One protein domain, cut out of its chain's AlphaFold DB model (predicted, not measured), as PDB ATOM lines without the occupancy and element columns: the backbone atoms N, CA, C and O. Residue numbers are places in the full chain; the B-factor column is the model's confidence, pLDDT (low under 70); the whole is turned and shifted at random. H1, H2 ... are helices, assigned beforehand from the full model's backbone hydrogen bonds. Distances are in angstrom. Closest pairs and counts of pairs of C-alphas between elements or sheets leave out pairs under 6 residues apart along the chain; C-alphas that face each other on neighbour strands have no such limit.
ATOM      1  N   PRO A  85      26.009   1.564 -28.051       89.62
ATOM      2  CA  PRO A  85      26.246   0.652 -29.172       89.62
ATOM      3  C   PRO A  85      26.584  -0.777 -28.739       89.62
ATOM      4  O   PRO A  85      26.151  -1.729 -29.378       89.62
ATOM      5  N   GLN A  86      27.315  -0.943 -27.632       90.00
ATOM      6  CA  GLN A  86      27.604  -2.270 -27.080       90.00
ATOM      7  C   GLN A  86      26.331  -2.960 -26.586       90.00
ATOM      8  O   GLN A  86      26.128  -4.138 -26.862       90.00
ATOM      9  N   LEU A  87      25.448  -2.234 -25.891       89.25
ATOM     10  CA  LEU A  87      24.158  -2.784 -25.462       89.25
ATOM     11  C   LEU A  87      23.283  -3.162 -26.662       89.25
ATOM     12  O   LEU A  87      22.642  -4.208 -26.635       89.25
ATOM     13  N   ASP A  88      23.283  -2.349 -27.718       89.31
ATOM     14  CA  ASP A  88      22.506  -2.623 -28.928       89.31
ATOM     15  C   ASP A  88      23.056  -3.851 -29.683       89.31
ATOM     16  O   ASP A  88      22.280  -4.682 -30.156       89.31
ATOM     17  N   ALA A  89      24.381  -4.038 -29.711       89.62
ATOM     18  CA  ALA A  89      25.016  -5.234 -30.268       89.62
ATOM     19  C   ALA A  89      24.654  -6.508 -29.487       89.62
ATOM     20  O   ALA A  89      24.344  -7.530 -30.095       89.62
ATOM     21  N   ILE A  90      24.623  -6.432 -28.152       89.69
ATOM     22  CA  ILE A  90      24.226  -7.555 -27.288       89.69
ATOM     23  C   ILE A  90      22.765  -7.939 -27.541       89.69
ATOM     24  O   ILE A  90      22.440  -9.127 -27.572       89.69
ATOM     25  N   VAL A  91      21.884  -6.950 -27.742       87.56
ATOM     26  CA  VAL A  91      20.444  -7.194 -27.904       87.56
ATOM     27  C   VAL A  91      20.045  -7.607 -29.324       87.56
ATOM     28  O   VAL A  91      18.971  -8.182 -29.529       87.56
ATOM     29  N   SER A  92      20.916  -7.340 -30.296       87.06
ATOM     30  CA  SER A  92      20.704  -7.626 -31.711       87.06
ATOM     31  C   SER A  92      20.281  -9.074 -31.967       87.06
ATOM     32  O   SER A  92      20.810 -10.019 -31.382       87.06
ATOM     33  N   SER A  93      19.361  -9.266 -32.915       84.88
ATOM     34  CA  SER A  93      19.002 -10.598 -33.420       84.88
ATOM     35  C   SER A  93      20.157 -11.306 -34.128       84.88
ATOM     36  O   SER A  93      20.108 -12.518 -34.277       84.88
ATOM     37  N   GLN A  94      21.185 -10.558 -34.534       87.44
ATOM     38  CA  GLN A  94      22.395 -11.086 -35.163       87.44
ATOM     39  C   GLN A  94      23.445 -11.552 -34.141       87.44
ATOM     40  O   GLN A  94      24.492 -12.054 -34.538       87.44
ATOM     41  N   ASN A  95      23.208 -11.369 -32.836       87.25
ATOM     42  CA  ASN A  95      24.113 -11.860 -31.801       87.25
ATOM     43  C   ASN A  95      24.037 -13.405 -31.733       87.25
ATOM     44  O   ASN A  95      22.983 -13.935 -31.379       87.25
ATOM     45  N   PRO A  96      25.124 -14.147 -32.022       88.50
ATOM     46  CA  PRO A  96      25.099 -15.613 -32.030       88.50
ATOM     47  C   PRO A  96      24.944 -16.224 -30.631       88.50
ATOM     48  O   PRO A  96      24.524 -17.367 -30.500       88.50
ATOM     49  N   ILE A  97      25.267 -15.471 -29.578       88.12
ATOM     50  CA  ILE A  97      25.192 -15.918 -28.181       88.12
ATOM     51  C   ILE A  97      24.061 -15.227 -27.411       88.12
ATOM     52  O   ILE A  97      24.077 -15.151 -26.181       88.12
ATOM     53  N   ARG A  98      23.079 -14.698 -28.146       84.25
ATOM     54  CA  ARG A  98      21.951 -13.933 -27.606       84.25
ATOM     55  C   ARG A  98      21.198 -14.676 -26.502       84.25
ATOM     56  O   ARG A  98      20.726 -14.053 -25.562       84.25
ATOM     57  N   GLU A  99      21.069 -15.990 -26.634       82.38
ATOM     58  CA  GLU A  99      20.291 -16.829 -25.715       82.38
ATOM     59  C   GLU A  99      21.123 -17.377 -24.549       82.38
ATOM     60  O   GLU A  99      20.566 -17.919 -23.599       82.38
ATOM     61  N   LEU A 100      22.450 -17.212 -24.587       85.00
ATOM     62  CA  LEU A 100      23.332 -17.676 -23.521       85.00
ATOM     63  C   LEU A 100      23.240 -16.780 -22.270       85.00
ATOM     64  O   LEU A 100      22.849 -15.613 -22.365       85.00
ATOM     65  N   PRO A 101      23.680 -17.280 -21.096       85.88
ATOM     66  CA  PRO A 101      23.725 -16.495 -19.867       85.88
ATOM     67  C   PRO A 101      24.471 -15.161 -20.008       85.88
ATOM     68  O   PRO A 101      25.368 -14.992 -20.844       85.88
ATOM     69  N   TYR A 102      24.140 -14.201 -19.140       87.69
ATOM     70  CA  TYR A 102      24.762 -12.875 -19.153       87.69
ATOM     71  C   TYR A 102      26.282 -12.936 -18.994       87.69
ATOM     72  O   TYR A 102      26.986 -12.136 -19.596       87.69
ATOM     73  N   GLU A 103      26.795 -13.899 -18.235       89.19
ATOM     74  CA  GLU A 103      28.220 -14.144 -18.042       89.19
ATOM     75  C   GLU A 103      28.923 -14.464 -19.370       89.19
ATOM     76  O   GLU A 103      29.978 -13.902 -19.654       89.19
ATOM     77  N   ALA A 104      28.303 -15.278 -20.232       89.69
ATOM     78  CA  ALA A 104      28.842 -15.582 -21.557       89.69
ATOM     79  C   ALA A 104      28.868 -14.335 -22.455       89.69
ATOM     80  O   ALA A 104      29.847 -14.094 -23.161       89.69
ATOM     81  N   ASN A 105      27.826 -13.500 -22.377       89.94
ATOM     82  CA  ASN A 105      27.767 -12.226 -23.096       89.94
ATOM     83  C   ASN A 105      28.828 -11.228 -22.601       89.94
ATOM     84  O   ASN A 105      29.445 -10.540 -23.411       89.94
ATOM     85  N   ILE A 106      29.097 -11.177 -21.293       91.25
ATOM     86  CA  ILE A 106      30.161 -10.337 -20.723       91.25
ATOM     87  C   ILE A 106      31.523 -10.722 -21.302       91.25
ATOM     88  O   ILE A 106      32.262  -9.843 -21.747       91.25
ATOM     89  N   THR A 107      31.836 -12.020 -21.325       92.38
ATOM     90  CA  THR A 107      33.113 -12.520 -21.845       92.38
ATOM     91  C   THR A 107      33.237 -12.298 -23.350       92.38
ATOM     92  O   THR A 107      34.269 -11.821 -23.811       92.38
ATOM     93  N   HIS A 108      32.189 -12.589 -24.122       92.06
ATOM     94  CA  HIS A 108      32.221 -12.475 -25.582       92.06
ATOM     95  C   HIS A 108      32.373 -11.033 -26.077       92.06
ATOM     96  O   HIS A 108      33.157 -10.776 -26.985       92.06
ATOM     97  N   PHE A 109      31.658 -10.085 -25.465       90.25
ATOM     98  CA  PHE A 109      31.741  -8.664 -25.824       90.25
ATOM     99  C   PHE A 109      32.845  -7.910 -25.066       90.25
ATOM    100  O   PHE A 109      32.950  -6.690 -25.215       90.25
ATOM    101  N   ASN A 110      33.651  -8.618 -24.262       92.56
ATOM    102  CA  ASN A 110      34.739  -8.074 -23.447       92.56
ATOM    103  C   ASN A 110      34.317  -6.814 -22.666       92.56
ATOM    104  O   ASN A 110      34.908  -5.738 -22.795       92.56
ATOM    105  N   LEU A 111      33.216  -6.925 -21.919       90.50
ATOM    106  CA  LEU A 111      32.637  -5.791 -21.203       90.50
ATOM    107  C   LEU A 111      33.406  -5.503 -19.910       90.50
ATOM    108  O   LEU A 111      33.752  -6.420 -19.171       90.50
ATOM    109  N   ASP A 112      33.560  -4.221 -19.574       89.62
ATOM    110  CA  ASP A 112      34.144  -3.761 -18.301       89.62
ATOM    111  C   ASP A 112      33.137  -3.862 -17.136       89.62
ATOM    112  O   ASP A 112      32.803  -2.899 -16.440       89.62
ATOM    113  N   ILE A 113      32.547  -5.047 -16.985       89.19
ATOM    114  CA  ILE A 113      31.672  -5.429 -15.882       89.19
ATOM    115  C   ILE A 113      31.905  -6.900 -15.553       89.19
ATOM    116  O   ILE A 113      32.128  -7.720 -16.430       89.19
ATOM    117  N   THR A 114      31.799  -7.256 -14.278       86.25
ATOM    118  CA  THR A 114      32.099  -8.620 -13.816       86.25
ATOM    119  C   THR A 114      30.863  -9.461 -13.524       86.25
ATOM    120  O   THR A 114      30.970 -10.672 -13.385       86.25
ATOM    121  N   THR A 115      29.683  -8.847 -13.394       88.00
ATOM    122  CA  THR A 115      28.479  -9.547 -12.922       88.00
ATOM    123  C   THR A 115      27.361  -9.528 -13.955       88.00
ATOM    124  O   THR A 115      27.006  -8.466 -14.475       88.00
ATOM    125  N   GLY A 116      26.714 -10.679 -14.169       87.19
ATOM    126  CA  GLY A 116      25.522 -10.776 -15.014       87.19
ATOM    127  C   GLY A 116      24.386  -9.862 -14.544       87.19
ATOM    128  O   GLY A 116      23.669  -9.273 -15.349       87.19
ATOM    129  N   ARG A 117      24.287  -9.613 -13.229       85.06
ATOM    130  CA  ARG A 117      23.334  -8.650 -12.652       85.06
ATOM    131  C   ARG A 117      23.568  -7.217 -13.135       85.06
ATOM    132  O   ARG A 117      22.601  -6.491 -13.377       85.06
ATOM    133  N   ALA A 118      24.826  -6.793 -13.260       87.50
ATOM    134  CA  ALA A 118      25.153  -5.479 -13.803       87.50
ATOM    135  C   ALA A 118      24.760  -5.390 -15.283       87.50
ATOM    136  O   ALA A 118      24.173  -4.382 -15.680       87.50
ATOM    137  N   LEU A 119      25.001  -6.444 -16.071       88.44
ATOM    138  CA  LEU A 119      24.572  -6.492 -17.471       88.44
ATOM    139  C   LEU A 119      23.044  -6.419 -17.589       88.44
ATOM    140  O   LEU A 119      22.527  -5.542 -18.277       88.44
ATOM    141  N   HIS A 120      22.319  -7.240 -16.825       86.12
ATOM    142  CA  HIS A 120      20.856  -7.208 -16.748       86.12
ATOM    143  C   HIS A 120      20.328  -5.802 -16.437       86.12
ATOM    144  O   HIS A 120      19.453  -5.292 -17.128       86.12
ATOM    145  N   ASN A 121      20.883  -5.127 -15.426       85.12
ATOM    146  CA  ASN A 121      20.442  -3.781 -15.051       85.12
ATOM    147  C   ASN A 121      20.716  -2.722 -16.127       85.12
ATOM    148  O   ASN A 121      19.996  -1.728 -16.180       85.12
ATOM    149  N   ASN A 122      21.743  -2.913 -16.959       86.00
ATOM    150  CA  ASN A 122      22.005  -2.038 -18.099       86.00
ATOM    151  C   ASN A 122      21.056  -2.324 -19.270       86.00
ATOM    152  O   ASN A 122      20.681  -1.388 -19.977       86.00
ATOM    153  N   LEU A 123      20.662  -3.588 -19.443       86.25
ATOM    154  CA  LEU A 123      19.783  -4.043 -20.514       86.25
ATOM    155  C   LEU A 123      18.298  -3.833 -20.209       86.25
ATOM    156  O   LEU A 123      17.562  -3.557 -21.139       86.25
ATOM    157  N   LYS A 124      17.845  -3.889 -18.950       81.56
ATOM    158  CA  LYS A 124      16.411  -3.878 -18.578       81.56
ATOM    159  C   LYS A 124      15.588  -2.717 -19.164       81.56
ATOM    160  O   LYS A 124      14.387  -2.862 -19.351       81.56
ATOM    161  N   ASP A 125      16.228  -1.575 -19.423       76.56
ATOM    162  CA  ASP A 125      15.580  -0.372 -19.964       76.56
ATOM    163  C   ASP A 125      15.549  -0.374 -21.513       76.56
ATOM    164  O   ASP A 125      15.021   0.553 -22.126       76.56
TER     165      ASP A 125
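AT A GLANCE: This is residues 85 to 125 of the 163 residues of an uncharacterized protein of Eremomyces bilateralis CBS 781.70 (UniProt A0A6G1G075). Three short helices make a small compact triangle: H2 and H3 meet near their first residues as an L, and H1 lies across the L's open side, near both. The links loop round the outside of this triangle. The printed part has 41 residues and is all helix, with H1, H2 and H3 along the chain and no named strand. It is compact, with a radius of gyration of the C-alphas of 9.1 A, and spans 23 by 21 by 16 A.

HOW THE PARTS SIT: H1, residues 85 to 91, is close to but not clearly touching H2, residues 102 to 108; their closest C-alphas, of Ile 90 and Asn 105, are 7.2 A apart. The two run opposite ways at a steep tilt of 55 degrees. H1 is also close to but not clearly touching H3, residues 116 to 123, with the closest C-alphas, of Leu 87 and Leu 123, 6.7 A apart; they are only just about perpendicular, at 72 degrees. H2 and H3 touch, about perpendicular at 86 degrees, with their closest C-alphas, of Tyr 102 and Gly 116, 4.7 A apart. In H1, H2 and H3 every O i to N i+4 pair is within hydrogen-bond range.

IN THESE COORDINATES: H1 begins at C-alpha 85 (26.246, 0.652, -29.172) and is 9.8 A long. H2 measures 9.9 A. H3, 10.4 A, ends at C-alpha 123 (19.783, -4.043, -20.514).

THE WHOLE: The C-alphas farthest apart, of Ser 93 and Thr 114, are 23.7 A apart. The printed part has no cut, both links are short, and no printed residue is under 70 in pLDDT.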